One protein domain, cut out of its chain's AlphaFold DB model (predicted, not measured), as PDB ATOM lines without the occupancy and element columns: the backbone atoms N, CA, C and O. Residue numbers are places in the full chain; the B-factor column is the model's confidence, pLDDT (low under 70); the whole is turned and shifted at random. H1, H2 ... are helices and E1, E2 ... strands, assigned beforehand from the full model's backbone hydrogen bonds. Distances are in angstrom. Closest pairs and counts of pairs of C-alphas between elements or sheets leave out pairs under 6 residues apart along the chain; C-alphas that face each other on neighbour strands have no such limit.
ATOM      1  N   LEU A 316      32.789 -41.594 -19.024       39.00
ATOM      2  CA  LEU A 316      31.414 -41.145 -18.748       39.00
ATOM      3  C   LEU A 316      31.097 -41.025 -17.253       39.00
ATOM      4  O   LEU A 316      30.252 -40.207 -16.901       39.00
ATOM      5  N   GLU A 317      31.779 -41.771 -16.381       40.91
ATOM      6  CA  GLU A 317      31.522 -41.735 -14.931       40.91
ATOM      7  C   GLU A 317      32.215 -40.547 -14.235       40.91
ATOM      8  O   GLU A 317      31.812 -40.138 -13.148       40.91
ATOM      9  N   TYR A 318      33.216 -39.942 -14.890       44.53
ATOM     10  CA  TYR A 318      33.957 -38.773 -14.393       44.53
ATOM     11  C   TYR A 318      33.567 -37.442 -15.051       44.53
ATOM     12  O   TYR A 318      34.118 -36.400 -14.683       44.53
ATOM     13  N   ILE A 319      32.621 -37.440 -16.000       44.00
ATOM     14  CA  ILE A 319      31.944 -36.196 -16.377       44.00
ATOM     15  C   ILE A 319      31.096 -35.828 -15.169       44.00
ATOM     16  O   ILE A 319      30.198 -36.581 -14.792       44.00
ATOM     17  N   ASP A 320      31.425 -34.697 -14.540       54.72
ATOM     18  CA  ASP A 320      30.684 -34.177 -13.392       54.72
ATOM     19  C   ASP A 320      29.187 -34.281 -13.714       54.72
ATOM     20  O   ASP A 320      28.752 -33.880 -14.795       54.72
ATOM     21  N   TRP A 321      28.383 -34.853 -12.816       66.38
ATOM     22  CA  TRP A 321      26.944 -34.996 -13.043       66.38
ATOM     23  C   TRP A 321      26.304 -33.651 -13.429       66.38
ATOM     24  O   TRP A 321      25.378 -33.618 -14.235       66.38
ATOM     25  N   ARG A 322      26.860 -32.525 -12.958       60.59
ATOM     26  CA  ARG A 322      26.467 -31.166 -13.353       60.59
ATOM     27  C   ARG A 322      26.736 -30.867 -14.824       60.59
ATOM     28  O   ARG A 322      25.976 -30.124 -15.429       60.59
ATOM     29  N   GLN A 323      27.788 -31.423 -15.418       64.38
ATOM     30  CA  GLN A 323      28.089 -31.301 -16.849       64.38
ATOM     31  C   GLN A 323      27.135 -32.143 -17.701       64.38
ATOM     32  O   GLN A 323      26.682 -31.672 -18.743       64.38
ATOM     33  N   ILE A 324      26.769 -33.346 -17.251       67.94
ATOM     34  CA  ILE A 324      25.726 -34.147 -17.915       67.94
ATOM     35  C   ILE A 324      24.392 -33.396 -17.876       67.94
ATOM     36  O   ILE A 324      23.726 -33.256 -18.904       67.94
ATOM     37  N   GLU A 325      24.031 -32.854 -16.713       71.62
ATOM     38  CA  GLU A 325      22.840 -32.024 -16.563       71.62
ATOM     39  C   GLU A 325      22.928 -30.745 -17.415       71.62
ATOM     40  O   GLU A 325      21.925 -30.334 -17.997       71.62
ATOM     41  N   PHE A 326      24.111 -30.130 -17.556       72.44
ATOM     42  CA  PHE A 326      24.305 -28.937 -18.393       72.44
ATOM     43  C   PHE A 326      24.036 -29.243 -19.865       72.44
ATOM     44  O   PHE A 326      23.328 -28.499 -20.543       72.44
ATOM     45  N   ILE A 327      24.564 -30.365 -20.358       69.94
ATOM     46  CA  ILE A 327      24.352 -30.821 -21.733       69.94
ATOM     47  C   ILE A 327      22.871 -31.144 -21.960       69.94
ATOM     48  O   ILE A 327      22.296 -30.683 -22.946       69.94
ATOM     49  N   ARG A 328      22.226 -31.871 -21.037       73.94
ATOM     50  CA  ARG A 328      20.778 -32.154 -21.099       73.94
ATOM     51  C   ARG A 328      19.959 -30.870 -21.161       73.94
ATOM     52  O   ARG A 328      19.087 -30.739 -22.017       73.94
ATOM     53  N   CYS A 329      20.280 -29.915 -20.295       85.25
ATOM     54  CA  CYS A 329      19.638 -28.611 -20.265       85.25
ATOM     55  C   CYS A 329      19.834 -27.853 -21.586       85.25
ATOM     56  O   CYS A 329      18.880 -27.304 -22.129       85.25
ATOM     57  N   THR A 330      21.040 -27.887 -22.156       76.38
ATOM     58  CA  THR A 330      21.367 -27.209 -23.419       76.38
ATOM     59  C   THR A 330      20.601 -27.813 -24.603       76.38
ATOM     60  O   THR A 330      20.088 -27.082 -25.449       76.38
ATOM     61  N   ILE A 331      20.462 -29.141 -24.662       78.00
ATOM     62  CA  ILE A 331      19.652 -29.821 -25.685       78.00
ATOM     63  C   ILE A 331      18.178 -29.410 -25.569       78.00
ATOM     64  O   ILE A 331      17.548 -29.075 -26.574       78.00
ATOM     65  N   GLU A 332      17.632 -29.391 -24.350       88.19
ATOM     66  CA  GLU A 332      16.250 -28.966 -24.110       88.19
ATOM     67  C   GLU A 332      16.039 -27.485 -24.463       88.19
ATOM     68  O   GLU A 332      15.038 -27.137 -25.095       88.19
ATOM     69  N   MET A 333      17.012 -26.623 -24.156       90.38
ATOM     70  CA  MET A 333      17.029 -25.218 -24.567       90.38
ATOM     71  C   MET A 333      16.934 -25.087 -26.093       90.38
ATOM     72  O   MET A 333      16.056 -24.384 -26.593       90.38
ATOM     73  N   PHE A 334      17.773 -25.800 -26.854       82.56
ATOM     74  CA  PHE A 334      17.727 -25.767 -28.321       82.56
ATOM     75  C   PHE A 334      16.399 -26.280 -28.884       82.56
ATOM     76  O   PHE A 334      15.864 -25.698 -29.833       82.56
ATOM     77  N   ARG A 335      15.828 -27.333 -28.285       91.44
ATOM     78  CA  ARG A 335      14.511 -27.855 -28.672       91.44
ATOM     79  C   ARG A 335      13.425 -26.787 -28.519       91.44
ATOM     80  O   ARG A 335      12.620 -26.608 -29.434       91.44
ATOM     81  N   ARG A 336      13.425 -26.050 -27.403       92.88
ATOM     82  CA  ARG A 336      12.461 -24.969 -27.129       92.88
ATOM     83  C   ARG A 336      12.678 -23.747 -28.019       92.88
ATOM     84  O   ARG A 336      11.701 -23.210 -28.532       92.88
ATOM     85  N   ILE A 337      13.927 -23.356 -28.282       90.00
ATOM     86  CA  ILE A 337      14.246 -22.278 -29.237       90.00
ATOM     87  C   ILE A 337      13.705 -22.621 -30.630       90.00
ATOM     88  O   ILE A 337      13.073 -21.783 -31.269       90.00
ATOM     89  N   LYS A 338      13.885 -23.867 -31.086       88.19
ATOM     90  CA  LYS A 338      13.349 -24.327 -32.374       88.19
ATOM     91  C   LYS A 338      11.818 -24.319 -32.400       88.19
ATOM     92  O   LYS A 338      11.238 -23.871 -33.384       88.19
ATOM     93  N   ALA A 339      11.167 -24.779 -31.328       91.19
ATOM     94  CA  ALA A 339       9.707 -24.724 -31.207       91.19
ATOM     95  C   ALA A 339       9.191 -23.279 -31.265       91.19
ATOM     96  O   ALA A 339       8.231 -22.993 -31.974       91.19
ATOM     97  N   ARG A 340       9.885 -22.355 -30.592       94.00
ATOM     98  CA  ARG A 340       9.574 -20.925 -30.608       94.00
ATOM     99  C   ARG A 340       9.721 -20.317 -32.005       94.00
ATOM    100  O   ARG A 340       8.852 -19.565 -32.434       94.00
ATOM    101  N   ALA A 341      10.787 -20.663 -32.726       90.25
ATOM    102  CA  ALA A 341      11.029 -20.185 -34.088       90.25
ATOM    103  C   ALA A 341      10.001 -20.713 -35.108       90.25
ATOM    104  O   ALA A 341       9.759 -20.063 -36.118       90.25
ATOM    105  N   ALA A 342       9.382 -21.869 -34.849       92.62
ATOM    106  CA  ALA A 342       8.368 -22.457 -35.726       92.62
ATOM    107  C   ALA A 342       6.978 -21.797 -35.607       92.62
ATOM    108  O   ALA A 342       6.119 -22.011 -36.462       92.62
ATOM    109  N   LEU A 343       6.734 -21.004 -34.558       93.50
ATOM    110  CA  LEU A 343       5.468 -20.298 -34.353       93.50
ATOM    111  C   LEU A 343       5.415 -19.019 -35.194       93.50
ATOM    112  O   LEU A 343       5.892 -17.960 -34.774       93.50
ATOM    113  N   MET A 344       4.778 -19.103 -36.357       93.94
ATOM    114  CA  MET A 344       4.550 -17.957 -37.240       93.94
ATOM    115  C   MET A 344       3.430 -17.042 -36.709       93.94
ATOM    116  O   MET A 344       2.442 -17.554 -36.174       93.94
ATOM    117  N   PRO A 345       3.547 -15.707 -36.854       94.06
ATOM    118  CA  PRO A 345       2.464 -14.786 -36.512       94.06
ATOM    119  C   PRO A 345       1.239 -15.007 -37.419       94.06
ATOM    120  O   PRO A 345       1.393 -15.468 -38.555       94.06
ATOM    121  N   PRO A 346       0.017 -14.673 -36.959       95.81
ATOM    122  CA  PRO A 346      -1.185 -14.791 -37.782       95.81
ATOM    123  C   PRO A 346      -1.110 -13.890 -39.021       95.81
ATOM    124  O   PRO A 346      -0.505 -12.815 -38.994       95.81
ATOM    125  N   ALA A 347      -1.757 -14.311 -40.111       94.94
ATOM    126  CA  ALA A 347      -1.810 -13.530 -41.344       94.94
ATOM    127  C   ALA A 347      -2.491 -12.174 -41.097       94.94
ATOM    128  O   ALA A 347      -3.611 -12.108 -40.589       94.94
ATOM    129  N   ARG A 348      -1.801 -11.088 -41.459       95.00
ATOM    130  CA  ARG A 348      -2.280  -9.721 -41.246       95.00
ATOM    131  C   ARG A 348      -3.364  -9.366 -42.274       95.00
ATOM    132  O   ARG A 348      -3.068  -9.416 -43.469       95.00
ATOM    133  N   PRO A 349      -4.591  -8.991 -41.865       94.31
ATOM    134  CA  PRO A 349      -5.603  -8.515 -42.801       94.31
ATOM    135  C   PRO A 349      -5.191  -7.163 -43.397       94.31
ATOM    136  O   PRO A 349      -4.409  -6.419 -42.806       94.31
ATOM    137  N   ALA A 350      -5.758  -6.816 -44.557       91.62
ATOM    138  CA  ALA A 350      -5.475  -5.546 -45.238       91.62
ATOM    139  C   ALA A 350      -5.791  -4.316 -44.367       91.62
ATOM    140  O   ALA A 350      -5.171  -3.265 -44.517       91.62
ATOM    141  N   ARG A 351      -6.746  -4.455 -43.441       93.69
ATOM    142  CA  ARG A 351      -7.165  -3.412 -42.512       93.69
ATOM    143  C   ARG A 351      -7.192  -3.967 -41.091       93.69
ATOM    144  O   ARG A 351      -8.100  -4.710 -40.744       93.69
ATOM    145  N   VAL A 352      -6.195  -3.605 -40.283       95.44
ATOM    146  CA  VAL A 352      -6.101  -4.054 -38.883       95.44
ATOM    147  C   VAL A 352      -6.707  -3.040 -37.920       95.44
ATOM    148  O   VAL A 352      -7.467  -3.434 -37.044       95.44
ATOM    149  N   THR A 353      -6.377  -1.754 -38.073       96.69
ATOM    150  CA  THR A 353      -6.880  -0.655 -37.235       96.69
ATOM    151  C   THR A 353      -7.442   0.476 -38.096       96.69
ATOM    152  O   THR A 353      -7.013   0.679 -39.234       96.69
ATOM    153  N   TRP A 354      -8.450   1.195 -37.591       97.50
ATOM    154  CA  TRP A 354      -9.073   2.323 -38.295       97.50
ATOM    155  C   TRP A 354      -9.799   3.296 -37.360       97.50
ATOM    156  O   TRP A 354     -10.045   2.989 -36.197       97.50
ATOM    157  N   ALA A 355     -10.145   4.484 -37.867       97.06
ATOM    158  CA  ALA A 355     -10.848   5.532 -37.112       97.06
ATOM    159  C   ALA A 355     -12.097   6.083 -37.833       97.06
ATOM    160  O   ALA A 355     -12.667   7.094 -37.415       97.06
ATOM    161  N   ASP A 356     -12.521   5.434 -38.920       95.94
ATOM    162  CA  ASP A 356     -13.615   5.915 -39.762       95.94
ATOM    163  C   ASP A 356     -14.923   6.068 -38.984       95.94
ATOM    164  O   ASP A 356     -15.231   5.325 -38.053       95.94
ATOM    165  N   GLY A 357     -15.708   7.069 -39.377       95.06
ATOM    166  CA  GLY A 357     -17.004   7.343 -38.772       95.06
ATOM    167  C   GLY A 357     -16.945   8.114 -37.451       95.06
ATOM    168  O   GLY A 357     -17.970   8.682 -37.071       95.06
ATOM    169  N   ILE A 358     -15.791   8.212 -36.775       97.94
ATOM    170  CA  ILE A 358     -15.638   9.001 -35.541       97.94
ATOM    171  C   ILE A 358     -15.677  10.499 -35.863       97.94
ATOM    172  O   ILE A 358     -14.880  11.009 -36.642       97.94
ATOM    173  N   ARG A 359     -16.600  11.225 -35.221       97.75
ATOM    174  CA  ARG A 359     -16.741  12.690 -35.331       97.75
ATOM    175  C   ARG A 359     -16.258  13.438 -34.091       97.75
ATOM    176  O   ARG A 359     -15.900  14.604 -34.193       97.75
ATOM    177  N   SER A 360     -16.288  12.796 -32.926       97.25
ATOM    178  CA  SER A 360     -15.750  13.359 -31.684       97.25
ATOM    179  C   SER A 360     -15.516  12.267 -30.644       97.25
ATOM    180  O   SER A 360     -16.395  11.420 -30.458       97.25
ATOM    181  N   ALA A 361     -14.416  12.351 -29.903       97.12
ATOM    182  CA  ALA A 361     -14.170  11.590 -28.682       97.12
ATOM    183  C   ALA A 361     -14.023  12.557 -27.496       97.12
ATOM    184  O   ALA A 361     -13.124  13.391 -27.481       97.12
ATOM    185  N   THR A 362     -14.916  12.477 -26.508       96.44
ATOM    186  CA  THR A 362     -14.882  13.342 -25.319       96.44
ATOM    187  C   THR A 362     -14.916  12.522 -24.041       96.44
ATOM    188  O   THR A 362     -15.616  11.513 -23.952       96.44
ATOM    189  N   THR A 363     -14.171  12.954 -23.029       94.94
ATOM    190  CA  THR A 363     -14.147  12.316 -21.710       94.94
ATOM    191  C   THR A 363     -14.738  13.259 -20.657       94.94
ATOM    192  O   THR A 363     -14.625  14.476 -20.777       94.94
ATOM    193  N   ASN A 364     -15.392  12.720 -19.621       93.44
ATOM    194  CA  ASN A 364     -15.875  13.511 -18.469       93.44
ATOM    195  C   ASN A 364     -14.828  13.644 -17.341       93.44
ATOM    196  O   ASN A 364     -15.125  14.141 -16.258       93.44
ATOM    197  N   GLY A 365     -13.617  13.163 -17.599       91.62
ATOM    198  CA  GLY A 365     -12.478  13.116 -16.699       91.62
ATOM    199  C   GLY A 365     -11.312  12.451 -17.423       91.62
ATOM    200  O   GLY A 365     -11.496  11.809 -18.457       91.62
ATOM    201  N   ALA A 366     -10.099  12.610 -16.909       89.62
ATOM    202  CA  ALA A 366      -8.916  12.081 -17.579       89.62
ATOM    203  C   ALA A 366      -8.478  10.708 -17.046       89.62
ATOM    204  O   ALA A 366      -7.576  10.097 -17.605       89.62
ATOM    205  N   CYS A 367      -9.076  10.214 -15.961       94.00
ATOM    206  CA  CYS A 367      -8.538   9.083 -15.201       94.00
ATOM    207  C   CYS A 367      -9.345   7.810 -15.380       94.00
ATOM    208  O   CYS A 367     -10.483   7.840 -15.842       94.00
ATOM    209  N   ALA A 368      -8.743   6.680 -15.003       93.12
ATOM    210  CA  ALA A 368      -9.445   5.405 -14.958       93.12
ATOM    211  C   ALA A 368     -10.749   5.550 -14.152       93.12
ATOM    212  O   ALA A 368     -10.762   6.192 -13.101       93.12
ATOM    213  N   GLY A 369     -11.845   4.998 -14.670       94.44
ATOM    214  CA  GLY A 369     -13.187   5.189 -14.111       94.44
ATOM    215  C   GLY A 369     -13.981   6.350 -14.722       94.44
ATOM    216  O   GLY A 369     -15.207   6.352 -14.613       94.44
ATOM    217  N   ALA A 370     -13.337   7.298 -15.410       95.94
ATOM    218  CA  ALA A 370     -14.043   8.322 -16.178       95.94
ATOM    219  C   ALA A 370     -14.743   7.709 -17.400       95.94
ATOM    220  O   ALA A 370     -14.338   6.678 -17.931       95.94
ATOM    221  N   THR A 371     -15.791   8.362 -17.877       97.06
ATOM    222  CA  THR A 371     -16.563   7.951 -19.045       97.06
ATOM    223  C   THR A 371     -16.022   8.623 -20.300       97.06
ATOM    224  O   THR A 371     -16.004   9.851 -20.403       97.06
ATOM    225  N   LEU A 372     -15.655   7.814 -21.289       97.44
ATOM    226  CA  LEU A 372     -15.392   8.215 -22.666       97.44
ATOM    227  C   LEU A 372     -16.670   8.067 -23.496       97.44
ATOM    228  O   LEU A 372     -17.283   7.001 -23.536       97.44
ATOM    229  N   THR A 373     -17.058   9.140 -24.181       97.75
ATOM    230  CA  THR A 373     -18.137   9.157 -25.171       97.75
ATOM    231  C   THR A 373     -17.559   9.416 -26.558       97.75
ATOM    232  O   THR A 373     -17.012  10.484 -26.823       97.75
ATOM    233  N   ILE A 374     -17.736   8.461 -27.468       97.88
ATOM    234  CA  ILE A 374     -17.383   8.592 -28.885       97.88
ATOM    235  C   ILE A 374     -18.682   8.776 -29.669       97.88
ATOM    236  O   ILE A 374     -19.639   8.022 -29.476       97.88
ATOM    237  N   ARG A 375     -18.748   9.788 -30.535       97.75
ATOM    238  CA  ARG A 375     -19.902  10.059 -31.409       97.75
ATOM    239  C   ARG A 375     -19.484   9.999 -32.864       97.75
ATOM    240  O   ARG A 375     -18.363  10.376 -33.203       97.75
ATOM    241  N   GLY A 376     -20.401   9.567 -33.720       96.69
ATOM    242  CA  GLY A 376     -20.091   9.362 -35.122       96.69
ATOM    243  C   GLY A 376     -21.221   8.747 -35.931       96.69
ATOM    244  O   GLY A 376     -22.388   8.836 -35.554       96.69
ATOM    245  N   THR A 377     -20.865   8.137 -37.056       95.50
ATOM    246  CA  THR A 377     -21.779   7.434 -37.966       95.50
ATOM    247  C   THR A 377     -21.158   6.115 -38.397       95.50
ATOM    248  O   THR A 377     -19.978   6.096 -38.719       95.50
ATOM    249  N   GLY A 378     -21.943   5.036 -38.427       93.06
ATOM    250  CA  GLY A 378     -21.446   3.716 -38.826       93.06
ATOM    251  C   GLY A 378     -20.515   3.066 -37.799       93.06
ATOM    252  O   GLY A 378     -19.757   2.180 -38.152       93.06
ATOM    253  N   LEU A 379     -20.568   3.470 -36.523       93.19
ATOM    254  CA  LEU A 379     -19.590   3.036 -35.515       93.19
ATOM    255  C   LEU A 379     -19.668   1.545 -35.148       93.19
ATOM    256  O   LEU A 379     -18.779   1.041 -34.471       93.19
ATOM    257  N   LYS A 380     -20.765   0.859 -35.486       90.56
ATOM    258  CA  LYS A 380     -21.016  -0.537 -35.108       90.56
ATOM    259  C   LYS A 380     -20.823  -1.435 -36.323       90.56
ATOM    260  O   LYS A 380     -21.756  -1.627 -37.098       90.56
ATOM    261  N   GLU A 381     -19.624  -1.988 -36.448       89.31
ATOM    262  CA  GLU A 381     -19.254  -2.951 -37.488       89.31
ATOM    263  C   GLU A 381     -19.135  -4.365 -36.883       89.31
ATOM    264  O   GLU A 381     -18.595  -4.514 -35.780       89.31
ATOM    265  N   PRO A 382     -19.649  -5.422 -37.543       89.44
ATOM    266  CA  PRO A 382     -19.471  -6.796 -37.076       89.44
ATOM    267  C   PRO A 382     -17.986  -7.172 -36.967       89.44
ATOM    268  O   PRO A 382     -17.228  -6.967 -37.908       89.44
ATOM    269  N   GLY A 383     -17.573  -7.737 -35.829       91.31
ATOM    270  CA  GLY A 383     -16.189  -8.180 -35.600       91.31
ATOM    271  C   GLY A 383     -15.202  -7.083 -35.174       91.31
ATOM    272  O   GLY A 383     -14.073  -7.405 -34.808       91.31
ATOM    273  N   ALA A 384     -15.615  -5.812 -35.156       95.31
ATOM    274  CA  ALA A 384     -14.779  -4.716 -34.678       95.31
ATOM    275  C   ALA A 384     -14.689  -4.686 -33.143       95.31
ATOM    276  O   ALA A 384     -15.677  -4.907 -32.436       95.31
ATOM    277  N   VAL A 385     -13.515  -4.339 -32.619       97.19
ATOM    278  CA  VAL A 385     -13.289  -4.034 -31.196       97.19
ATOM    279  C   VAL A 385     -12.900  -2.572 -31.023       97.19
ATOM    280  O   VAL A 385     -12.231  -1.999 -31.879       97.19
ATOM    281  N   LEU A 386     -13.315  -1.956 -29.914       97.69
ATOM    282  CA  LEU A 386     -12.898  -0.597 -29.576       97.69
ATOM    283  C   LEU A 386     -11.475  -0.631 -29.015       97.69
ATOM    284  O   LEU A 386     -11.236  -1.274 -27.995       97.69
ATOM    285  N   LEU A 387     -10.561   0.097 -29.645       98.00
ATOM    286  CA  LEU A 387      -9.181   0.257 -29.210       98.00
ATOM    287  C   LEU A 387      -9.008   1.558 -28.429       98.00
ATOM    288  O   LEU A 387      -9.291   2.640 -28.951       98.00
ATOM    289  N   LEU A 388      -8.507   1.449 -27.196       97.50
ATOM    290  CA  LEU A 388      -8.107   2.593 -26.378       97.50
ATOM    291  C   LEU A 388      -6.586   2.605 -26.151       97.50
ATOM    292  O   LEU A 388      -5.998   1.546 -25.927       97.50
ATOM    293  N   PRO A 389      -5.939   3.781 -26.163       95.94
ATOM    294  CA  PRO A 389      -4.503   3.915 -25.924       95.94
ATOM    295  C   PRO A 389      -4.143   3.594 -24.467       95.94
ATOM    296  O   PRO A 389      -4.674   4.196 -23.535       95.94
ATOM    297  N   THR A 390      -3.199   2.675 -24.254       93.88
ATOM    298  CA  THR A 390      -2.661   2.315 -22.928       93.88
ATOM    299  C   THR A 390      -1.138   2.471 -22.873       93.88
ATOM    300  O   THR A 390      -0.486   2.727 -23.888       93.88
ATOM    301  N   THR A 391      -0.543   2.290 -21.691       88.06
ATOM    302  CA  THR A 391       0.920   2.341 -21.481       88.06
ATOM    303  C   THR A 391       1.710   1.390 -22.392       88.06
ATOM    304  O   THR A 391       2.856   1.691 -22.731       88.06
ATOM    305  N   ILE A 392       1.086   0.289 -22.827       90.31
ATOM    306  CA  ILE A 392       1.661  -0.795 -23.643       90.31
ATOM    307  C   ILE A 392       1.080  -0.842 -25.072       90.31
ATOM    308  O   ILE A 392       0.986  -1.916 -25.672       90.31
ATOM    309  N   GLY A 393       0.636   0.305 -25.599       92.50
ATOM    310  CA  GLY A 393      -0.011   0.430 -26.914       92.50
ATOM    311  C   GLY A 393      -1.539   0.452 -26.836       92.50
ATOM    312  O   GLY A 393      -2.113   0.491 -25.745       92.50
ATOM    313  N   CYS A 394      -2.222   0.459 -27.978       95.94
ATOM    314  CA  CYS A 394      -3.685   0.444 -28.002       95.94
ATOM    315  C   CYS A 394      -4.245  -0.953 -27.713       95.94
ATOM    316  O   CYS A 394      -3.802  -1.938 -28.296       95.94
ATOM    317  N   ARG A 395      -5.221  -1.036 -26.802       96.56
ATOM    318  CA  ARG A 395      -5.800  -2.294 -26.316       96.56
ATOM    319  C   ARG A 395      -7.300  -2.361 -26.572       96.56
ATOM    320  O   ARG A 395      -7.970  -1.333 -26.438       96.56
ATOM    321  N   PRO A 396      -7.834  -3.551 -26.899       96.56
ATOM    322  CA  PRO A 396      -9.270  -3.745 -26.998       96.56
ATOM    323  C   PRO A 396      -9.923  -3.549 -25.629       96.56
ATOM    324  O   PRO A 396      -9.420  -4.027 -24.611       96.56
ATOM    325  N   VAL A 397     -11.053  -2.848 -25.603       96.31
ATOM    326  CA  VAL A 397     -11.838  -2.620 -24.387       96.31
ATOM    327  C   VAL A 397     -13.253  -3.134 -24.580       96.31
ATOM    328  O   VAL A 397     -13.916  -2.846 -25.577       96.31
ATOM    329  N   THR A 398     -13.731  -3.891 -23.595       94.62
ATOM    330  CA  THR A 398     -15.094  -4.414 -23.582       94.62
ATOM    331  C   THR A 398     -16.096  -3.277 -23.399       94.62
ATOM    332  O   THR A 398     -16.095  -2.587 -22.379       94.62
ATOM    333  N   VAL A 399     -16.991  -3.108 -24.371       95.88
ATOM    334  CA  VAL A 399     -18.108  -2.161 -24.293       95.88
ATOM    335  C   VAL A 399     -19.386  -2.929 -23.957       95.88
ATOM    336  O   VAL A 399     -19.711  -3.916 -24.613       95.88
ATOM    337  N   ALA A 400     -20.123  -2.486 -22.935       94.56
ATOM    338  CA  ALA A 400     -21.360  -3.149 -22.520       94.56
ATOM    339  C   ALA A 400     -22.405  -3.184 -23.667       94.56
ATOM    340  O   ALA A 400     -22.526  -2.187 -24.385       94.56
ATOM    341  N   PRO A 401     -23.210  -4.260 -23.814       86.12
ATOM    342  CA  PRO A 401     -24.109  -4.467 -24.962       86.12
ATOM    343  C   PRO A 401     -25.134  -3.360 -25.307       86.12
ATOM    344  O   PRO A 401     -25.656  -3.363 -26.418       86.12
ATOM    345  N   GLY A 402     -25.410  -2.386 -24.435       91.06
ATOM    346  CA  GLY A 402     -26.261  -1.215 -24.737       91.06
ATOM    347  C   GLY A 402     -25.497   0.077 -25.056       91.06
ATOM    348  O   GLY A 402     -26.084   1.055 -25.514       91.06
ATOM    349  N   ASN A 403     -24.184   0.086 -24.837       95.19
ATOM    350  CA  ASN A 403     -23.361   1.287 -24.914       95.19
ATOM    351  C   ASN A 403     -22.622   1.437 -26.247       95.19
ATOM    352  O   ASN A 403     -21.889   2.408 -26.404       95.19
ATOM    353  N   TRP A 404     -22.809   0.510 -27.192       96.88
ATOM    354  CA  TRP A 404     -22.273   0.584 -28.551       96.88
ATOM    355  C   TRP A 404     -23.417   0.569 -29.569       96.88
ATOM    356  O   TRP A 404     -23.976  -0.480 -29.913       96.88
ATOM    357  N   THR A 405     -23.772   1.755 -30.058       95.81
ATOM    358  CA  THR A 405     -24.758   1.962 -31.126       95.81
ATOM    359  C   THR A 405     -24.062   2.405 -32.415       95.81
ATOM    360  O   THR A 405     -22.873   2.718 -32.417       95.81
ATOM    361  N   GLY A 406     -24.797   2.467 -33.530       93.69
ATOM    362  CA  GLY A 406     -24.245   2.941 -34.806       93.69
ATOM    363  C   GLY A 406     -23.801   4.413 -34.805       93.69
ATOM    364  O   GLY A 406     -23.098   4.828 -35.723       93.69
ATOM    365  N   THR A 407     -24.186   5.203 -33.797       97.00
ATOM    366  CA  THR A 407     -23.873   6.642 -33.713       97.00
ATOM    367  C   THR A 407     -23.169   7.064 -32.425       97.00
ATOM    368  O   THR A 407     -22.670   8.190 -32.336       97.00
ATOM    369  N   ARG A 408     -23.114   6.189 -31.412       97.31
ATOM    370  CA  ARG A 408     -22.545   6.505 -30.101       97.31
ATOM    371  C   ARG A 408     -21.919   5.281 -29.443       97.31
ATOM    372  O   ARG A 408     -22.549   4.231 -29.361       97.31
ATOM    373  N   ILE A 409     -20.726   5.466 -28.880       97.81
ATOM    374  CA  ILE A 409     -20.064   4.508 -27.991       97.81
ATOM    375  C   ILE A 409     -19.831   5.177 -26.639       97.81
ATOM    376  O   ILE A 409     -19.379   6.320 -26.588       97.81
ATOM    377  N   THR A 410     -20.162   4.496 -25.545       97.38
ATOM    378  CA  THR A 410     -19.878   4.966 -24.183       97.38
ATOM    379  C   THR A 410     -19.115   3.887 -23.420       97.38
ATOM    380  O   THR A 410     -19.604   2.773 -23.255       97.38
ATOM    381  N   VAL A 411     -17.909   4.192 -22.955       97.25
ATOM    382  CA  VAL A 411     -17.049   3.221 -22.264       97.25
ATOM    383  C   VAL A 411     -16.385   3.871 -21.060       97.25
ATOM    384  O   VAL A 411     -16.094   5.065 -21.073       97.25
ATOM    385  N   THR A 412     -16.151   3.096 -20.009       96.88
ATOM    386  CA  THR A 412     -15.359   3.541 -18.864       96.88
ATOM    387  C   THR A 412     -13.878   3.405 -19.204       96.88
ATOM    388  O   THR A 412     -13.450   2.347 -19.664       96.88
ATOM    389  N   LEU A 413     -13.090   4.458 -18.988       96.06
ATOM    390  CA  LEU A 413     -11.647   4.426 -19.194       96.06
ATOM    391  C   LEU A 413     -11.020   3.364 -18.274       96.06
ATOM    392  O   LEU A 413     -11.214   3.435 -17.054       96.06
ATOM    393  N   PRO A 414     -10.280   2.387 -18.823       95.31
ATOM    394  CA  PRO A 414      -9.634   1.355 -18.027       95.31
ATOM    395  C   PRO A 414      -8.437   1.914 -17.246       95.31
ATOM    396  O   PRO A 414      -7.930   3.008 -17.517       95.31
ATOM    397  N   ALA A 415      -7.945   1.133 -16.284       91.56
ATOM    398  CA  ALA A 415      -6.637   1.377 -15.683       91.56
ATOM    399  C   ALA A 415      -5.534   1.338 -16.759       91.56
ATOM    400  O   ALA A 415      -5.629   0.589 -17.729       91.56
ATOM    401  N   GLY A 416      -4.488   2.153 -16.594       90.31
ATOM    402  CA  GLY A 416      -3.369   2.217 -17.545       90.31
ATOM    403  C   GLY A 416      -3.659   2.958 -18.857       90.31
ATOM    404  O   GLY A 416      -2.812   2.927 -19.750       90.31
ATOM    405  N   ILE A 417      -4.816   3.625 -18.982       94.06
ATOM    406  CA  ILE A 417      -5.115   4.525 -20.106       94.06
ATOM    407  C   ILE A 417      -4.033   5.611 -20.239       94.06
ATOM    408  O   ILE A 417      -3.516   6.093 -19.230       94.06
ATOM    409  N   VAL A 418      -3.702   6.000 -21.471       92.62
ATOM    410  CA  VAL A 418      -2.818   7.136 -21.787       92.62
ATOM    411  C   VAL A 418      -3.459   8.042 -22.835       92.62
ATOM    412  O   VAL A 418      -4.449   7.680 -23.460       92.62
ATOM    413  N   SER A 419      -2.898   9.229 -23.054       91.31
ATOM    414  CA  SER A 419      -3.348  10.110 -24.132       91.31
ATOM    415  C   SER A 419      -2.985   9.518 -25.495       91.31
ATOM    416  O   SER A 419      -1.848   9.094 -25.701       91.31
ATOM    417  N   GLY A 420      -3.921   9.529 -26.441       93.69
ATOM    418  CA  GLY A 420      -3.710   8.971 -27.777       93.69
ATOM    419  C   GLY A 420      -5.001   8.845 -28.589       93.69
ATOM    420  O   GLY A 420      -6.071   9.219 -28.095       93.69
ATOM    421  N   PRO A 421      -4.913   8.351 -29.834       96.88
ATOM    422  CA  PRO A 421      -6.080   8.107 -30.671       96.88
ATOM    423  C   PRO A 421      -6.877   6.898 -30.172       96.88
ATOM    424  O   PRO A 421      -6.315   5.877 -29.778       96.88
ATOM    425  N   VAL A 422      -8.200   7.012 -30.216       97.62
ATOM    426  CA  VAL A 422      -9.155   5.917 -30.035       97.62
ATOM    427  C   VAL A 422      -9.728   5.523 -31.388       97.62
ATOM    428  O   VAL A 422      -9.812   6.335 -32.309       97.62
ATOM    429  N   GLY A 423     -10.144   4.277 -31.535       97.19
ATOM    430  CA  GLY A 423     -10.677   3.806 -32.805       97.19
ATOM    431  C   GLY A 423     -11.036   2.342 -32.747       97.19
ATOM    432  O   GLY A 423     -11.401   1.829 -31.693       97.19
ATOM    433  N   PHE A 424     -10.928   1.677 -33.880       97.81
ATOM    434  CA  PHE A 424     -11.386   0.314 -34.066       97.81
ATOM    435  C   PHE A 424     -10.237  -0.590 -34.481       97.81
ATOM    436  O   PHE A 424      -9.252  -0.130 -35.066       97.81
ATOM    437  N   GLY A 425     -10.376  -1.874 -34.172       97.12
ATOM    438  CA  GLY A 425      -9.501  -2.921 -34.673       97.12
ATOM    439  C   GLY A 425     -10.265  -4.185 -35.045       97.12
ATOM    440  O   GLY A 425     -11.389  -4.394 -34.585       97.12
ATOM    441  N   ASP A 426      -9.647  -5.029 -35.866       97.44
ATOM    442  CA  ASP A 426     -10.165  -6.357 -36.198       97.44
ATOM    443  C   ASP A 426     -10.027  -7.271 -34.972       97.44
ATOM    444  O   ASP A 426      -8.923  -7.673 -34.588       97.44
ATOM    445  N   GLY A 427     -11.154  -7.577 -34.325       95.44
ATOM    446  CA  GLY A 427     -11.167  -8.349 -33.086       95.44
ATOM    447  C   GLY A 427     -10.644  -9.775 -33.250       95.44
ATOM    448  O   GLY A 427     -10.021 -10.296 -32.325       95.44
ATOM    449  N   ALA A 428     -10.856 -10.394 -34.416       96.31
ATOM    450  CA  ALA A 428     -10.400 -11.753 -34.681       96.31
ATOM    451  C   ALA A 428      -8.878 -11.792 -34.859       96.31
ATOM    452  O   ALA A 428      -8.210 -12.636 -34.258       96.31
ATOM    453  N   TYR A 429      -8.319 -10.847 -35.619       97.00
ATOM    454  CA  TYR A 429      -6.872 -10.745 -35.795       97.00
ATOM    455  C   TYR A 429      -6.152 -10.391 -34.490       97.00
ATOM    456  O   TYR A 429      -5.155 -11.028 -34.156       97.00
ATOM    457  N   ILE A 430      -6.657  -9.416 -33.725       96.88
ATOM    458  CA  ILE A 430      -6.045  -9.009 -32.450       96.88
ATOM    459  C   ILE A 430      -6.023 -10.184 -31.466       96.88
ATOM    460  O   ILE A 430      -4.980 -10.463 -30.878       96.88
ATOM    461  N   ALA A 431      -7.134 -10.917 -31.336       95.50
ATOM    462  CA  ALA A 431      -7.196 -12.101 -30.483       95.50
ATOM    463  C   ALA A 431      -6.215 -13.198 -30.938       95.50
ATOM    464  O   ALA A 431      -5.541 -13.804 -30.105       95.50
ATOM    465  N   ALA A 432      -6.093 -13.429 -32.251       96.00
ATOM    466  CA  ALA A 432      -5.133 -14.386 -32.801       96.00
ATOM    467  C   ALA A 432      -3.675 -13.958 -32.557       96.00
ATOM    468  O   ALA A 432      -2.835 -14.796 -32.224       96.00
ATOM    469  N   TYR A 433      -3.368 -12.663 -32.686       96.75
ATOM    470  CA  TYR A 433      -2.033 -12.129 -32.423       96.75
ATOM    471  C   TYR A 433      -1.675 -12.250 -30.943       96.75
ATOM    472  O   TYR A 433      -0.583 -12.709 -30.617       96.75
ATOM    473  N   ASP A 434      -2.588 -11.885 -30.041       95.44
ATOM    474  CA  ASP A 434      -2.354 -11.985 -28.599       95.44
ATOM    475  C   ASP A 434      -2.179 -13.445 -28.154       95.44
ATOM    476  O   ASP A 434      -1.308 -13.724 -27.331       95.44
ATOM    477  N   ALA A 435      -2.921 -14.391 -28.742       95.19
ATOM    478  CA  ALA A 435      -2.716 -15.822 -28.508       95.19
ATOM    479  C   ALA A 435      -1.331 -16.296 -28.985       95.19
ATOM    480  O   ALA A 435      -0.637 -17.014 -28.264       95.19
ATOM    481  N   TRP A 436      -0.894 -15.852 -30.168       96.81
ATOM    482  CA  TRP A 436       0.448 -16.138 -30.678       96.81
ATOM    483  C   TRP A 436       1.549 -15.533 -29.793       96.81
ATOM    484  O   TRP A 436       2.508 -16.222 -29.444       96.81
ATOM    485  N   ALA A 437       1.409 -14.271 -29.380       95.56
ATOM    486  CA  ALA A 437       2.364 -13.594 -28.506       95.56
ATOM    487  C   ALA A 437       2.432 -14.248 -27.115       95.56
ATOM    488  O   ALA A 437       3.522 -14.415 -26.565       95.56
ATOM    489  N   ALA A 438       1.291 -14.669 -26.560       94.88
ATOM    490  CA  ALA A 438       1.234 -15.411 -25.304       94.88
ATOM    491  C   ALA A 438       1.985 -16.747 -25.398       94.88
ATOM    492  O   ALA A 438       2.747 -17.083 -24.494       94.88
ATOM    493  N   GLU A 439       1.842 -17.471 -26.509       96.19
ATOM    494  CA  GLU A 439       2.545 -18.736 -26.733       96.19
ATOM    495  C   GLU A 439       4.060 -18.536 -26.934       96.19
ATOM    496  O   GLU A 439       4.873 -19.264 -26.356       96.19
ATOM    497  N   GLN A 440       4.460 -17.494 -27.674       96.06
ATOM    498  CA  GLN A 440       5.860 -17.065 -27.791       96.06
ATOM    499  C   GLN A 440       6.482 -16.773 -26.417       96.06
ATOM    500  O   GLN A 440       7.588 -17.236 -26.123       96.06
ATOM    501  N   ASN A 441       5.765 -16.037 -25.562       95.38
ATOM    502  CA  ASN A 441       6.229 -15.671 -24.224       95.38
ATOM    503  C   ASN A 441       6.222 -16.856 -23.252       95.38
ATOM    504  O   ASN A 441       7.127 -16.957 -22.428       95.38
ATOM    505  N   ARG A 442       5.268 -17.790 -23.374       96.38
ATOM    506  CA  ARG A 442       5.272 -19.049 -22.612       96.38
ATOM    507  C   ARG A 442       6.549 -19.840 -22.891       96.38
ATOM    508  O   ARG A 442       7.217 -20.257 -21.950       96.38
ATOM    509  N   LEU A 443       6.920 -19.997 -24.166       95.06
ATOM    510  CA  LEU A 443       8.162 -20.673 -24.559       95.06
ATOM    511  C   LEU A 443       9.414 -19.905 -24.116       95.06
ATOM    512  O   LEU A 443      10.394 -20.533 -23.724       95.06
ATOM    513  N   ALA A 444       9.394 -18.569 -24.157       93.00
ATOM    514  CA  ALA A 444      10.497 -17.751 -23.657       93.00
ATOM    515  C   ALA A 444      10.709 -17.940 -22.145       93.00
ATOM    516  O   ALA A 444      11.820 -18.260 -21.733       93.00
ATOM    517  N   ALA A 445       9.641 -17.866 -21.343       93.69
ATOM    518  CA  ALA A 445       9.691 -18.127 -19.904       93.69
ATOM    519  C   ALA A 445      10.147 -19.566 -19.595       93.69
ATOM    520  O   ALA A 445      10.911 -19.808 -18.665       93.69
ATOM    521  N   GLU A 446       9.725 -20.532 -20.409       95.56
ATOM    522  CA  GLU A 446      10.170 -21.922 -20.325       95.56
ATOM    523  C   GLU A 446      11.656 -22.118 -20.639       95.56
ATOM    524  O   GLU A 446      12.248 -23.064 -20.121       95.56
ATOM    525  N   ILE A 447      12.250 -21.281 -21.489       93.31
ATOM    526  CA  ILE A 447      13.694 -21.270 -21.751       93.31
ATOM    527  C   ILE A 447      14.425 -20.554 -20.613       93.31
ATOM    528  O   ILE A 447      15.440 -21.056 -20.146       93.31
ATOM    529  N   GLU A 448      13.891 -19.434 -20.125       92.88
ATOM    530  CA  GLU A 448      14.443 -18.677 -18.991       92.88
ATOM    531  C   GLU A 448      14.448 -19.471 -17.680       92.88
ATOM    532  O   GLU A 448      15.350 -19.314 -16.863       92.88
ATOM    533  N   ALA A 449      13.497 -20.390 -17.506       94.12
ATOM    534  CA  ALA A 449      13.466 -21.316 -16.379       94.12
ATOM    535  C   ALA A 449      14.541 -22.421 -16.450       94.12
ATOM    536  O   ALA A 449      14.755 -23.133 -15.464       94.12
ATOM    537  N   LEU A 450      15.212 -22.608 -17.594       92.94
ATOM    538  CA  LEU A 450      16.307 -23.567 -17.717       92.94
ATOM    539  C   LEU A 450      17.567 -22.995 -17.068       92.94
ATOM    540  O   LEU A 450      18.086 -21.965 -17.480       92.94
ATOM    541  N   TRP A 451      18.123 -23.713 -16.097       91.50
ATOM    542  CA  TRP A 451      19.281 -23.259 -15.322       91.50
ATOM    543  C   TRP A 451      20.555 -23.008 -16.154       91.50
ATOM    544  O   TRP A 451      21.454 -22.303 -15.704       91.50
ATOM    545  N   CYS A 452      20.657 -23.602 -17.347       87.88
ATOM    546  CA  CYS A 452      21.766 -23.395 -18.280       87.88
ATOM    547  C   CYS A 452      21.619 -22.122 -19.129       87.88
ATOM    548  O   CYS A 452      22.563 -21.748 -19.829       87.88
ATOM    549  N   TYR A 453      20.461 -21.459 -19.092       89.25
ATOM    550  CA  TYR A 453      20.209 -20.222 -19.815       89.25
ATOM    551  C   TYR A 453      20.509 -19.011 -18.919       89.25
ATOM    552  O   TYR A 453      20.158 -18.987 -17.744       89.25
ATOM    553  N   TRP A 454      21.225 -18.019 -19.456       77.25
ATOM    554  CA  TRP A 454      21.842 -16.942 -18.660       77.25
ATOM    555  C   TRP A 454      21.697 -15.539 -19.270       77.25
ATOM    556  O   TRP A 454      22.335 -14.596 -18.806       77.25
ATOM    557  N   LYS A 455      20.891 -15.386 -20.323       81.19
ATOM    558  CA  LYS A 455      20.566 -14.091 -20.949       81.19
ATOM    559  C   LYS A 455      19.062 -13.870 -20.905       81.19
ATOM    560  O   LYS A 455      18.341 -14.832 -20.754       81.19
ATOM    561  N   ASP A 456      18.575 -12.656 -21.104       83.75
ATOM    562  CA  ASP A 456      17.130 -12.435 -21.247       83.75
ATOM    563  C   ASP A 456      16.709 -12.719 -22.695       83.75
ATOM    564  O   ASP A 456      17.391 -12.304 -23.640       83.75
ATOM    565  N   LEU A 457      15.613 -13.459 -22.901       87.06
ATOM    566  CA  LEU A 457      15.013 -13.556 -24.233       87.06
ATOM    567  C   LEU A 457      14.177 -12.300 -24.490       87.06
ATOM    568  O   LEU A 457      13.485 -11.836 -23.592       87.06
ATOM    569  N   PRO A 458      14.159 -11.742 -25.713       88.31
ATOM    570  CA  PRO A 458      13.219 -10.675 -26.025       88.31
ATOM    571  C   PRO A 458      11.793 -11.230 -25.957       88.31
ATOM    572  O   PRO A 458      11.475 -12.203 -26.647       88.31
ATOM    573  N   TRP A 459      10.945 -10.620 -25.130       91.25
ATOM    574  CA  TRP A 459       9.528 -10.961 -25.028       91.25
ATOM    575  C   TRP A 459       8.763 -10.361 -26.210       91.25
ATOM    576  O   TRP A 459       8.999  -9.220 -26.608       91.25
ATOM    577  N   THR A 460       7.833 -11.130 -26.767       94.12
ATOM    578  CA  THR A 460       6.944 -10.672 -27.834       94.12
ATOM    579  C   THR A 460       5.830  -9.833 -27.204       94.12
ATOM    580  O   THR A 460       5.034 -10.369 -26.427       94.12
ATOM    581  N   PRO A 461       5.736  -8.525 -27.494       92.56
ATOM    582  CA  PRO A 461       4.688  -7.703 -26.913       92.56
ATOM    583  C   PRO A 461       3.322  -8.116 -27.484       92.56
ATOM    584  O   PRO A 461       3.235  -8.449 -28.672       92.56
ATOM    585  N   PRO A 462       2.245  -8.059 -26.683       93.75
ATOM    586  CA  PRO A 462       0.901  -8.283 -27.194       93.75
ATOM    587  C   PRO A 462       0.489  -7.102 -28.093       93.75
ATOM    588  O   PRO A 462       1.111  -6.037 -28.037       93.75
ATOM    589  N   PHE A 463      -0.562  -7.249 -28.900       95.31
ATOM    590  CA  PHE A 463      -0.930  -6.304 -29.962       95.31
ATOM    591  C   PHE A 463      -1.066  -4.868 -29.436       95.31
ATOM    592  O   PHE A 463      -1.822  -4.622 -28.503       95.31
ATOM    593  N   GLY A 464      -0.329  -3.919 -30.013       94.31
ATOM    594  CA  GLY A 464      -0.276  -2.544 -29.501       94.31
ATOM    595  C   GLY A 464      -0.449  -1.453 -30.553       94.31
ATOM    596  O   GLY A 464      -0.315  -0.277 -30.209       94.31
ATOM    597  N   GLU A 465      -0.717  -1.811 -31.811       95.94
ATOM    598  CA  GLU A 465      -0.875  -0.841 -32.897       95.94
ATOM    599  C   GLU A 465      -2.114   0.027 -32.650       95.94
ATOM    600  O   GLU A 465      -3.204  -0.467 -32.354       95.94
ATOM    601  N   CYS A 466      -1.930   1.342 -32.747       96.25
ATOM    602  CA  CYS A 466      -3.000   2.303 -32.543       96.25
ATOM    603  C   CYS A 466      -3.688   2.676 -33.861       96.25
ATOM    604  O   CYS A 466      -3.040   2.690 -34.908       96.25
ATOM    605  N   PRO A 467      -4.989   3.015 -33.824       96.88
ATOM    606  CA  PRO A 467      -5.674   3.634 -34.951       96.88
ATOM    607  C   PRO A 467      -4.978   4.928 -35.405       96.88
ATOM    608  O   PRO A 467      -4.336   5.590 -34.582       96.88
ATOM    609  N   PRO A 468      -5.140   5.336 -36.677       95.94
ATOM    610  CA  PRO A 468      -4.626   6.619 -37.144       95.94
ATOM    611  C   PRO A 468      -5.214   7.780 -36.324       95.94
ATOM    612  O   PRO A 468      -6.411   7.802 -36.016       95.94
ATOM    613  N   ASP A 469      -4.366   8.746 -35.964       95.94
ATOM    614  CA  ASP A 469      -4.787   9.982 -35.296       95.94
ATOM    615  C   ASP A 469      -5.335  10.955 -36.347       95.94
ATOM    616  O   ASP A 469      -4.587  11.512 -37.149       95.94
ATOM    617  N   ILE A 470      -6.657  11.136 -36.355       95.75
ATOM    618  CA  ILE A 470      -7.369  12.077 -37.233       95.75
ATOM    619  C   ILE A 470      -7.744  13.367 -36.484       95.75
ATOM    620  O   ILE A 470      -8.628  14.113 -36.908       95.75
ATOM    621  N   GLY A 471      -7.123  13.616 -35.325       93.19
ATOM    622  CA  GLY A 471      -7.355  14.764 -34.449       93.19
ATOM    623  C   GLY A 471      -8.634  14.653 -33.615       93.19
ATOM    624  O   GLY A 471      -8.600  14.811 -32.397       93.19
ATOM    625  N   VAL A 472      -9.771  14.335 -34.241       96.12
ATOM    626  CA  VAL A 472     -11.087  14.265 -33.567       96.12
ATOM    627  C   VAL A 472     -11.296  13.000 -32.729       96.12
ATOM    628  O   VAL A 472     -12.196  12.957 -31.886       96.12
ATOM    629  N   ASN A 473     -10.484  11.966 -32.957       97.12
ATOM    630  CA  ASN A 473     -10.503  10.702 -32.222       97.12
ATOM    631  C   ASN A 473      -9.433  10.642 -31.126       97.12
ATOM    632  O   ASN A 473      -9.159   9.567 -30.608       97.12
ATOM    633  N   ARG A 474      -8.805  11.758 -30.760       95.75
ATOM    634  CA  ARG A 474      -7.767  11.781 -29.730       95.75
ATOM    635  C   ARG A 474      -8.350  12.092 -28.357       95.75
ATOM    636  O   ARG A 474      -9.123  13.033 -28.207       95.75
ATOM    637  N   ILE A 475      -7.935  11.337 -27.342       94.19
ATOM    638  CA  ILE A 475      -8.281  11.605 -25.939       94.19
ATOM    639  C   ILE A 475      -7.059  12.086 -25.156       94.19
ATOM    640  O   ILE A 475      -5.929  11.677 -25.433       94.19
ATOM    641  N   VAL A 476      -7.302  12.937 -24.157       91.12
ATOM    642  CA  VAL A 476      -6.305  13.343 -23.159       91.12
ATOM    643  C   VAL A 476      -6.654  12.657 -21.843       91.12
ATOM    644  O   VAL A 476      -7.616  13.035 -21.174       91.12
ATOM    645  N   ALA A 477      -5.925  11.597 -21.509       91.25
ATOM    646  CA  ALA A 477      -6.249  10.722 -20.390       91.25
ATOM    647  C   ALA A 477      -5.000  10.044 -19.819       91.25
ATOM    648  O   ALA A 477      -4.005   9.889 -20.515       91.25
ATOM    649  N   GLY A 478      -5.059   9.601 -18.568       90.25
ATOM    650  CA  GLY A 478      -4.046   8.773 -17.926       90.25
ATOM    651  C   GLY A 478      -3.119   9.507 -16.969       90.25
ATOM    652  O   GLY A 478      -3.075  10.738 -16.912       90.25
ATOM    653  N   ALA A 479      -2.340   8.719 -16.230       89.88
ATOM    654  CA  ALA A 479      -1.226   9.229 -15.444       89.88
ATOM    655  C   ALA A 479      -0.042   9.589 -16.364       89.88
ATOM    656  O   ALA A 479       0.129   8.957 -17.413       89.88
TER     657      ALA A 479
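AT A GLANCE: This is residues 316 to 479 of the 938 residues of an uncharacterized protein of Xanthomonadaceae bacterium (UniProt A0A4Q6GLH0). A small head of two three-stranded sheets sits at one end of a long stalk made of two helices, H1 and H2, which run opposite ways and overlap only in part. H2 follows E6 in the head with no residue between them and runs out along the stalk, H1 reaches farther out, with residues 317 to 323 sticking out at the far end, and the stretch after H2 runs back to the head. The printed part has 164 residues, with two named helices and six named strands in the order H1 E1 E2 E3 E4 E5 E6 H2; the sheets run E1 - E2 - E5 and E4 - E3 - E6, both antiparallel. The class is mixed, helices and strands, and under half of the residues, 77 of 164, are in named elements. The whole is loose, with a radius of gyration of the C-alphas of 21.8 A, and spans 76 by 33 by 27 A, the stalk making the length.

IN THESE COORDINATES: H1, residues 321 to 342, begins at C-alpha 321 at (26.944, -34.996, -13.043) and is 31.9 A long. After residues 343 to 357, which hold no named element, E1 takes residues 358 to 363, 14.3 A long, its first C-alpha at (-15.638, 9.001, -35.541). E2 is residues 371 to 376, 16.5 A, and E3 is residues 384 to 390, 18.3 A, the longest strand by residues. E4 holds residues 393 to 397, 12.5 A, E5 residues 408 to 412, 13.7 A, and E6 residues 423 to 426, 10.7 A. H2, residues 427 to 448, is 31.0 A long and ends at C-alpha 448 at (14.443, -18.677, -18.991). Residues 449 to 479 hold no named element.

HOW THE PARTS SIT: H1 and H2 touch at a shallow tilt of 14 degrees and run opposite ways; their closest C-alphas, of Met 333 and Ile 447, are 5.9 A apart. H1 touches H2 with its residues 333 to 340 alone, and H2 touches H1 with its residues 440 to 447 alone. In both helices every O i to N i+4 pair is within hydrogen-bond range. H2 is on the sheet E4 E3 E6 but only grazes it, with its residues 427 to 431; the closest C-alphas of E3 and H2, of Val 385 and Gly 427, are 5.2 A apart. This sheet is strongly twisted. E3 and E4 form a hairpin at 133 degrees, with N 395 and O 388 at 2.8 A. E3 and E6 are antiparallel at 124 degrees, with N 387 and O 423 at 2.8 A. In the other sheet E1 and E2 form a hairpin at 165 degrees, with N 373 and O 362 at 2.8 A, and E2 and E5 are antiparallel at 163 degrees, with N 372 and O 411 at 2.8 A. Between the sheets, the closest C-alphas of E1 and E6, of Ile 358 and Gly 423, are 7.7 A apart, while E4 and E5 are only just apart, at 8.1 A. Neither helix is on the sheet E1 E2 E5.

THE WHOLE: The two C-alphas farthest apart, of Tyr 318 and Thr 377, are 76.1 A apart, and the first and last printed C-alphas are 60.1 A apart. The printed part has no cut. The link from H1 to E1, 15 residues, is long; the links from E3 to E4 and from E6 to H2 are tight. Short pairings, both antiparallel, join residues 353 to 354 with residues 424 to 425 of E6, and residues 420 to 421 with residues 474 to 475. Residues 317 to 323, of which 321 to 323 belong to H1, stand free. The mean pLDDT of the printed part is 91.0; residues 316 to 324 and residue 327 are under 70.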